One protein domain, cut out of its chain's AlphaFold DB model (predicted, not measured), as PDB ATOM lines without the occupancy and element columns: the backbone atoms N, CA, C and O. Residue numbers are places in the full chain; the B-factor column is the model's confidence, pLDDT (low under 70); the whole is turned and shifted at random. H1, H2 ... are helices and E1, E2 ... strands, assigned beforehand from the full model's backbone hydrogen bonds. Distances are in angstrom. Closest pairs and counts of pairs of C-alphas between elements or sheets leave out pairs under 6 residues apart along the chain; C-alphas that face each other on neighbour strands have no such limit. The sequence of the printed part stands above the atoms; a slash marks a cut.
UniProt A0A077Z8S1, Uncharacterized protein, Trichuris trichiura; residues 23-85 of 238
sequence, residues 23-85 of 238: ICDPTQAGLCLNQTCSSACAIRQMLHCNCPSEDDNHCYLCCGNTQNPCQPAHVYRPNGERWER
ATOM      1  N   ILE A  23     -11.609 -12.231  33.782       81.63
ATOM      2  CA  ILE A  23     -12.480 -11.492  34.699       81.63
ATOM      3  C   ILE A  23     -12.862 -10.150  34.075       81.63
ATOM      4  O   ILE A  23     -12.014  -9.282  33.887       81.63
ATOM      5  N   CYS A  24     -14.152  -9.976  33.808       85.76
ATOM      6  CA  CYS A  24     -14.744  -8.738  33.306       85.76
ATOM      7  C   CYS A  24     -15.463  -7.930  34.391       85.76
ATOM      8  O   CYS A  24     -15.651  -6.723  34.240       85.76
ATOM      9  N   ASP A  25     -15.859  -8.575  35.493       81.00
ATOM     10  CA  ASP A  25     -16.386  -7.893  36.673       81.00
ATOM     11  C   ASP A  25     -15.720  -8.444  37.943       81.00
ATOM     12  O   ASP A  25     -16.116  -9.502  38.450       81.00
ATOM     13  N   PRO A  26     -14.717  -7.739  38.495       73.74
ATOM     14  CA  PRO A  26     -14.007  -8.188  39.683       73.74
ATOM     15  C   PRO A  26     -14.853  -8.098  40.957       73.74
ATOM     16  O   PRO A  26     -14.436  -8.643  41.971       73.74
ATOM     17  N   THR A  27     -16.020  -7.446  40.935       72.24
ATOM     18  CA  THR A  27     -16.891  -7.289  42.112       72.24
ATOM     19  C   THR A  27     -17.956  -8.382  42.214       72.24
ATOM     20  O   THR A  27     -18.397  -8.721  43.318       72.24
ATOM     21  N   GLN A  28     -18.341  -8.968  41.076       74.30
ATOM     22  CA  GLN A  28     -19.415  -9.967  40.972       74.30
ATOM     23  C   GLN A  28     -18.956 -11.324  40.415       74.30
ATOM     24  O   GLN A  28     -19.796 -12.140  40.042       74.30
ATOM     25  N   ALA A  29     -17.644 -11.572  40.350       79.93
ATOM     26  CA  ALA A  29     -17.057 -12.740  39.685       79.93
ATOM     27  C   ALA A  29     -17.576 -12.900  38.245       79.93
ATOM     28  O   ALA A  29     -17.974 -13.988  37.822       79.93
ATOM     29  N   GLY A  30     -17.631 -11.785  37.513       85.31
ATOM     30  CA  GLY A  30     -17.989 -11.776  36.103       85.31
ATOM     31  C   GLY A  30     -16.819 -12.264  35.264       85.31
ATOM     32  O   GLY A  30     -15.699 -11.776  35.420       85.31
ATOM     33  N   LEU A  31     -17.096 -13.196  34.366       85.24
ATOM     34  CA  LEU A  31     -16.173 -13.785  33.412       85.24
ATOM     35  C   LEU A  31     -16.658 -13.515  31.982       85.24
ATOM     36  O   LEU A  31     -17.854 -13.591  31.697       85.24
ATOM     37  N   CYS A  32     -15.728 -13.197  31.087       86.52
ATOM     38  CA  CYS A  32     -16.011 -13.040  29.668       86.52
ATOM     39  C   CYS A  32     -16.356 -14.403  29.057       86.52
ATOM     40  O   CYS A  32     -15.594 -15.358  29.204       86.52
ATOM     41  N   LEU A  33     -17.497 -14.491  28.375       84.97
ATOM     42  CA  LEU A  33     -17.846 -15.621  27.522       84.97
ATOM     43  C   LEU A  33     -18.542 -15.080  26.275       84.97
ATOM     44  O   LEU A  33     -19.549 -14.380  26.399       84.97
ATOM     45  N   ASN A  34     -18.022 -15.385  25.084       84.03
ATOM     46  CA  ASN A  34     -18.578 -14.892  23.816       84.03
ATOM     47  C   ASN A  34     -18.752 -13.359  23.821       84.03
ATOM     48  O   ASN A  34     -19.823 -12.836  23.510       84.03
ATOM     49  N   GLN A  35     -17.711 -12.635  24.252       83.14
ATOM     50  CA  GLN A  35     -17.684 -11.164  24.364       83.14
ATOM     51  C   GLN A  35     -18.710 -10.559  25.341       83.14
ATOM     52  O   GLN A  35     -18.863  -9.336  25.400       83.14
ATOM     53  N   THR A  36     -19.390 -11.385  26.135       87.46
ATOM     54  CA  THR A  36     -20.408 -10.952  27.096       87.46
ATOM     55  C   THR A  36     -19.949 -11.251  28.518       87.46
ATOM     56  O   THR A  36     -19.507 -12.362  28.816       87.46
ATOM     57  N   CYS A  37     -20.076 -10.277  29.421       86.10
ATOM     58  CA  CYS A  37     -19.732 -10.471  30.825       86.10
ATOM     59  C   CYS A  37     -20.811 -11.292  31.536       86.10
ATOM     60  O   CYS A  37     -21.898 -10.791  31.823       86.10
ATOM     61  N   SER A  38     -20.510 -12.550  31.839       86.16
ATOM     62  CA  SER A  38     -21.425 -13.469  32.516       86.16
ATOM     63  C   SER A  38     -20.933 -13.784  33.922       86.16
ATOM     64  O   SER A  38     -19.742 -13.962  34.144       86.16
ATOM     65  N   SER A  39     -21.834 -13.896  34.900       85.22
ATOM     66  CA  SER A  39     -21.432 -14.372  36.234       85.22
ATOM     67  C   SER A  39     -20.843 -15.785  36.156       85.22
ATOM     68  O   SER A  39     -21.298 -16.608  35.357       85.22
ATOM     69  N   ALA A  40     -19.894 -16.111  37.029       85.34
ATOM     70  CA  ALA A  40     -19.331 -17.457  37.073       85.34
ATOM     71  C   ALA A  40     -20.376 -18.560  37.332       85.34
ATOM     72  O   ALA A  40     -20.221 -19.674  36.829       85.34
ATOM     73  N   CYS A  41     -21.469 -18.256  38.048       87.83
ATOM     74  CA  CYS A  41     -22.593 -19.187  38.192       87.83
ATOM     75  C   CYS A  41     -23.252 -19.495  36.846       87.83
ATOM     76  O   CYS A  41     -23.489 -20.661  36.541       87.83
ATOM     77  N   ALA A  42     -23.501 -18.468  36.027       85.86
ATOM     78  CA  ALA A  42     -24.139 -18.631  34.725       85.86
ATOM     79  C   ALA A  42     -23.290 -19.492  33.779       85.86
ATOM     80  O   ALA A  42     -23.827 -20.379  33.121       85.86
ATOM     81  N   ILE A  43     -21.965 -19.306  33.783       83.25
ATOM     82  CA  ILE A  43     -21.039 -20.136  32.993       83.25
ATOM     83  C   ILE A  43     -21.098 -21.607  33.428       83.25
ATOM     84  O   ILE A  43     -21.036 -22.503  32.592       83.25
ATOM     85  N   ARG A  44     -21.281 -21.872  34.728       83.96
ATOM     86  CA  ARG A  44     -21.439 -23.228  35.281       83.96
ATOM     87  C   ARG A  44     -22.866 -23.779  35.193       83.96
ATOM     88  O   ARG A  44     -23.125 -24.833  35.763       83.96
ATOM     89  N   GLN A  45     -23.791 -23.081  34.526       87.40
ATOM     90  CA  GLN A  45     -25.216 -23.446  34.472       87.40
ATOM     91  C   GLN A  45     -25.836 -23.622  35.875       87.40
ATOM     92  O   GLN A  45     -26.664 -24.499  36.135       87.40
ATOM     93  N   MET A  46     -25.408 -22.776  36.809       89.34
ATOM     94  CA  MET A  46     -25.866 -22.728  38.194       89.34
ATOM     95  C   MET A  46     -26.452 -21.351  38.515       89.34
ATOM     96  O   MET A  46     -26.258 -20.377  37.786       89.34
ATOM     97  N   LEU A  47     -27.162 -21.254  39.638       88.56
ATOM     98  CA  LEU A  47     -27.720 -19.999  40.133       88.56
ATOM     99  C   LEU A  47     -26.942 -19.509  41.349       88.56
ATOM    100  O   LEU A  47     -26.423 -20.311  42.123       88.56
ATOM    101  N   HIS A  48     -26.907 -18.187  41.525       87.38
ATOM    102  CA  HIS A  48     -26.398 -17.580  42.749       87.38
ATOM    103  C   HIS A  48     -27.259 -18.023  43.938       87.38
ATOM    104  O   HIS A  48     -28.493 -18.016  43.881       87.38
ATOM    105  N   CYS A  49     -26.600 -18.422  45.014       88.78
ATOM    106  CA  CYS A  49     -27.219 -18.892  46.242       88.78
ATOM    107  C   CYS A  49     -26.353 -18.501  47.442       88.78
ATOM    108  O   CYS A  49     -25.205 -18.089  47.277       88.78
ATOM    109  N   ASN A  50     -26.901 -18.648  48.648       87.74
ATOM    110  CA  ASN A  50     -26.142 -18.396  49.863       87.74
ATOM    111  C   ASN A  50     -25.271 -19.612  50.204       87.74
ATOM    112  O   ASN A  50     -25.790 -20.714  50.392       87.74
ATOM    113  N   CYS A  51     -23.965 -19.393  50.303       85.28
ATOM    114  CA  CYS A  51     -22.988 -20.314  50.850       85.28
ATOM    115  C   CYS A  51     -23.436 -20.870  52.213       85.28
ATOM    116  O   CYS A  51     -24.083 -20.148  52.981       85.28
ATOM    117  N   PRO A  52     -23.028 -22.103  52.557       81.60
ATOM    118  CA  PRO A  52     -23.291 -22.686  53.870       81.60
ATOM    119  C   PRO A  52     -22.667 -21.888  55.022       81.60
ATOM    120  O   PRO A  52     -23.256 -21.802  56.093       81.60
ATOM    121  N   SER A  53     -21.486 -21.306  54.796       78.97
ATOM    122  CA  SER A  53     -20.825 -20.417  55.749       78.97
ATOM    123  C   SER A  53     -21.185 -18.962  55.461       78.97
ATOM    124  O   SER A  53     -21.123 -18.516  54.312       78.97
ATOM    125  N   GLU A  54     -21.520 -18.193  56.501       73.96
ATOM    126  CA  GLU A  54     -21.676 -16.745  56.355       73.96
ATOM    127  C   GLU A  54     -20.378 -16.096  55.874       73.96
ATOM    128  O   GLU A  54     -20.438 -15.266  54.975       73.96
ATOM    129  N   ASP A  55     -19.208 -16.510  56.365       70.37
ATOM    130  CA  ASP A  55     -17.922 -15.965  55.904       70.37
ATOM    131  C   ASP A  55     -17.759 -16.119  54.381       70.37
ATOM    132  O   ASP A  55     -17.377 -15.175  53.680       70.37
ATOM    133  N   ASP A  56     -18.148 -17.280  53.844       78.14
ATOM    134  CA  ASP A  56     -18.042 -17.561  52.414       78.14
ATOM    135  C   ASP A  56     -18.984 -16.690  51.583       78.14
ATOM    136  O   ASP A  56     -18.591 -16.231  50.513       78.14
ATOM    137  N   ASN A  57     -20.198 -16.408  52.076       76.61
ATOM    138  CA  ASN A  57     -21.159 -15.531  51.388       76.61
ATOM    139  C   ASN A  57     -20.580 -14.150  51.103       76.61
ATOM    140  O   ASN A  57     -20.876 -13.514  50.083       76.61
ATOM    141  N   HIS A  58     -19.747 -13.683  52.026       76.68
ATOM    142  CA  HIS A  58     -19.167 -12.368  51.924       76.68
ATOM    143  C   HIS A  58     -17.882 -12.345  51.099       76.68
ATOM    144  O   HIS A  58     -17.595 -11.317  50.489       76.68
ATOM    145  N   CYS A  59     -17.105 -13.428  51.069       81.21
ATOM    146  CA  CYS A  59     -15.836 -13.456  50.339       81.21
ATOM    147  C   CYS A  59     -15.939 -14.036  48.935       81.21
ATOM    148  O   CYS A  59     -15.179 -13.634  48.052       81.21
ATOM    149  N   TYR A  60     -16.900 -14.918  48.698       84.46
ATOM    150  CA  TYR A  60     -17.023 -15.661  47.457       84.46
ATOM    151  C   TYR A  60     -18.410 -15.485  46.842       84.46
ATOM    152  O   TYR A  60     -19.389 -15.120  47.493       84.46
ATOM    153  N   LEU A  61     -18.487 -15.729  45.537       85.36
ATOM    154  CA  LEU A  61     -19.755 -15.988  44.875       85.36
ATOM    155  C   LEU A  61     -20.084 -17.457  45.122       85.36
ATOM    156  O   LEU A  61     -19.245 -18.309  44.842       85.36
ATOM    157  N   CYS A  62     -21.282 -17.765  45.608       89.29
ATOM    158  CA  CYS A  62     -21.729 -19.145  45.742       89.29
ATOM    159  C   CYS A  62     -22.718 -19.525  44.654       89.29
ATOM    160  O   CYS A  62     -23.628 -18.766  44.326       89.29
ATOM    161  N   CYS A  63     -22.529 -20.715  44.094       89.78
ATOM    162  CA  CYS A  63     -23.364 -21.230  43.024       89.78
ATOM    163  C   CYS A  63     -23.909 -22.606  43.402       89.78
ATOM    164  O   CYS A  63     -23.234 -23.398  44.058       89.78
ATOM    165  N   GLY A  64     -25.139 -22.882  42.985       89.64
ATOM    166  CA  GLY A  64     -25.806 -24.154  43.224       89.64
ATOM    167  C   GLY A  64     -27.013 -24.326  42.312       89.64
ATOM    168  O   GLY A  64     -27.479 -23.381  41.668       89.64
ATOM    169  N   ASN A  65     -27.517 -25.551  42.238       90.37
ATOM    170  CA  ASN A  65     -28.736 -25.889  41.513       90.37
ATOM    171  C   ASN A  65     -29.424 -27.093  42.180       90.37
ATOM    172  O   ASN A  65     -29.139 -27.431  43.325       90.37
ATOM    173  N   THR A  66     -30.378 -27.723  41.500       89.42
ATOM    174  CA  THR A  66     -31.082 -28.898  42.033       89.42
ATOM    175  C   THR A  66     -30.189 -30.135  42.158       89.42
ATOM    176  O   THR A  66     -30.495 -31.007  42.963       89.42
ATOM    177  N   GLN A  67     -29.098 -30.208  41.390       89.34
ATOM    178  CA  GLN A  67     -28.173 -31.345  41.367       89.34
ATOM    179  C   GLN A  67     -26.948 -31.127  42.267       89.34
ATOM    180  O   GLN A  67     -26.417 -32.085  42.817       89.34
ATOM    181  N   ASN A  68     -26.506 -29.877  42.432       87.73
ATOM    182  CA  ASN A  68     -25.302 -29.511  43.172       87.73
ATOM    183  C   ASN A  68     -25.655 -28.581  44.339       87.73
ATOM    184  O   ASN A  68     -26.283 -27.539  44.107       87.73
ATOM    185  N   PRO A  69     -25.238 -28.910  45.576       89.44
ATOM    186  CA  PRO A  69     -25.469 -28.044  46.723       89.44
ATOM    187  C   PRO A  69     -24.795 -26.688  46.515       89.44
ATOM    188  O   PRO A  69     -23.789 -26.576  45.816       89.44
ATOM    189  N   CYS A  70     -25.345 -25.655  47.150       88.58
ATOM    190  CA  CYS A  70     -24.750 -24.329  47.097       88.58
ATOM    191  C   CYS A  70     -23.340 -24.344  47.701       88.58
ATOM    192  O   CYS A  70     -23.181 -24.654  48.882       88.58
ATOM    193  N   GLN A  71     -22.329 -24.014  46.899       87.35
ATOM    194  CA  GLN A  71     -20.926 -23.996  47.314       87.35
ATOM    195  C   GLN A  71     -20.185 -22.791  46.720       87.35
ATOM    196  O   GLN A  71     -20.623 -22.252  45.695       87.35
ATOM    197  N   PRO A  72     -19.059 -22.367  47.325       84.78
ATOM    198  CA  PRO A  72     -18.212 -21.319  46.768       84.78
ATOM    199  C   PRO A  72     -17.783 -21.650  45.339       84.78
ATOM    200  O   PRO A  72     -17.068 -22.617  45.075       84.78
ATOM    201  N   ALA A  73     -18.200 -20.818  44.392       76.79
ATOM    202  CA  ALA A  73     -17.713 -20.874  43.030       76.79
ATOM    203  C   ALA A  73     -16.336 -20.230  42.978       76.79
ATOM    204  O   ALA A  73     -16.166 -19.069  42.610       76.79
ATOM    205  N   HIS A  74     -15.339 -21.022  43.365       73.72
ATOM    206  CA  HIS A  74     -13.943 -20.684  43.169       73.72
ATOM    207  C   HIS A  74     -13.686 -20.518  41.668       73.72
ATOM    208  O   HIS A  74     -13.636 -21.491  40.909       73.72
ATOM    209  N   VAL A  75     -13.594 -19.262  41.253       73.34
ATOM    210  CA  VAL A  75     -13.047 -18.831  39.969       73.34
ATOM    211  C   VAL A  75     -11.579 -18.537  40.199       73.34
ATOM    212  O   VAL A  75     -11.227 -18.047  41.267       73.34
ATOM    213  N   TYR A  76     -10.731 -18.817  39.220       71.12
ATOM    214  CA  TYR A  76      -9.326 -18.440  39.281       71.12
ATOM    215  C   TYR A  76      -9.072 -17.269  38.334       71.12
ATOM    216  O   TYR A  76      -9.595 -17.221  37.222       71.12
ATOM    217  N   ARG A  77      -8.292 -16.301  38.802       69.53
ATOM    218  CA  ARG A  77      -7.672 -15.259  37.990       69.53
ATOM    219  C   ARG A  77      -6.665 -15.908  37.024       69.53
ATOM    220  O   ARG A  77      -6.162 -16.993  37.318       69.53
ATOM    221  N   PRO A  78      -6.299 -15.247  35.911       67.38
ATOM    222  CA  PRO A  78      -5.309 -15.776  34.964       67.38
ATOM    223  C   PRO A  78      -3.938 -16.100  35.582       67.38
ATOM    224  O   PRO A  78      -3.219 -16.947  35.071       67.38
ATOM    225  N   ASN A  79      -3.584 -15.455  36.698       71.33
ATOM    226  CA  ASN A  79      -2.364 -15.721  37.468       71.33
ATOM    227  C   ASN A  79      -2.467 -16.954  38.399       71.33
ATOM    228  O   ASN A  79      -1.535 -17.223  39.148       71.33
ATOM    229  N   GLY A  80      -3.592 -17.679  38.390       73.46
ATOM    230  CA  GLY A  80      -3.842 -18.836  39.254       73.46
ATOM    231  C   GLY A  80      -4.377 -18.495  40.650       73.46
ATOM    232  O   GLY A  80      -4.683 -19.406  41.416       73.46
ATOM    233  N   GLU A  81      -4.540 -17.215  40.999       72.03
ATOM    234  CA  GLU A  81      -5.136 -16.822  42.280       72.03
ATOM    235  C   GLU A  81      -6.639 -17.080  42.292       72.03
ATOM    236  O   GLU A  81      -7.343 -16.830  41.315       72.03
ATOM    237  N   ARG A  82      -7.174 -17.513  43.431       79.47
ATOM    238  CA  ARG A  82      -8.620 -17.602  43.621       79.47
ATOM    239  C   ARG A  82      -9.229 -16.196  43.595       79.47
ATOM    240  O   ARG A  82      -8.751 -15.289  44.269       79.47
ATOM    241  N   TRP A  83     -10.300 -16.011  42.830       81.59
ATOM    242  CA  TRP A  83     -11.114 -14.806  42.883       81.59
ATOM    243  C   TRP A  83     -11.833 -14.739  44.230       81.59
ATOM    244  O   TRP A  83     -12.503 -15.688  44.644       81.59
ATOM    245  N   GLU A  84     -11.716 -13.589  44.877       82.48
ATOM    246  CA  GLU A  84     -12.405 -13.226  46.110       82.48
ATOM    247  C   GLU A  84     -12.954 -11.812  45.919       82.48
ATOM    248  O   GLU A  84     -12.392 -11.021  45.150       82.48
ATOM    249  N   ARG A  85     -14.028 -11.464  46.633       80.44
ATOM    250  CA  ARG A  85     -14.470 -10.069  46.700       80.44
ATOM    251  C   ARG A  85     -13.336  -9.206  47.237       80.44
ATOM    252  O   ARG A  85     -12.624  -9.601  48.159       80.44
TER     253      ARG A  85
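This is residues 23 to 85 of the 238 residues of an uncharacterized protein of Trichuris trichiura (UniProt A0A077Z8S1). What is built here? There is little regular structure: a small sheet, E1-E2-E3, lies at one end with H1 on it, H2 lies at the other end, and E4 lies between. Unnamed residues 65 to 85 fold back beside E4 at 71 to 72. How large is it? The printed part has 63 residues, 24 in named elements (E1 E2 E3 H1 H2 E4), mixed in class; it is compact, radius of gyration of the C-alphas 11.2 A, spans 30 by 22 by 17 A.

Which strands pair? E1, residues 23 to 25, E2, 30 to 33, and E3, 36 to 39, form a meander, each strand the antiparallel neighbour of the one before; N 24 and O 30 are 2.9 A apart, N 31 and O 38 2.8 A. Where are the others? H1, residues 40 to 43, is on the sheet, and its closest C-alpha pair with E4, residues 62 to 64, is Cys 41 and Cys 63, 5.3 A. H2, residues 54 to 59, is not on it; its O i to N i+4 pairs are within hydrogen-bond range, and H1 is too short for one.

Where does E1 begin? C-alpha 23 is at (-12.480, -11.492, 34.699). Where does E4 end? C-alpha 64 is at (-25.806, -24.154, 43.224); E3 measures 9.8 A.

Is it cut? The printed part has no cut and no long link. Where is confidence low? Residues 77 to 78 are under 70.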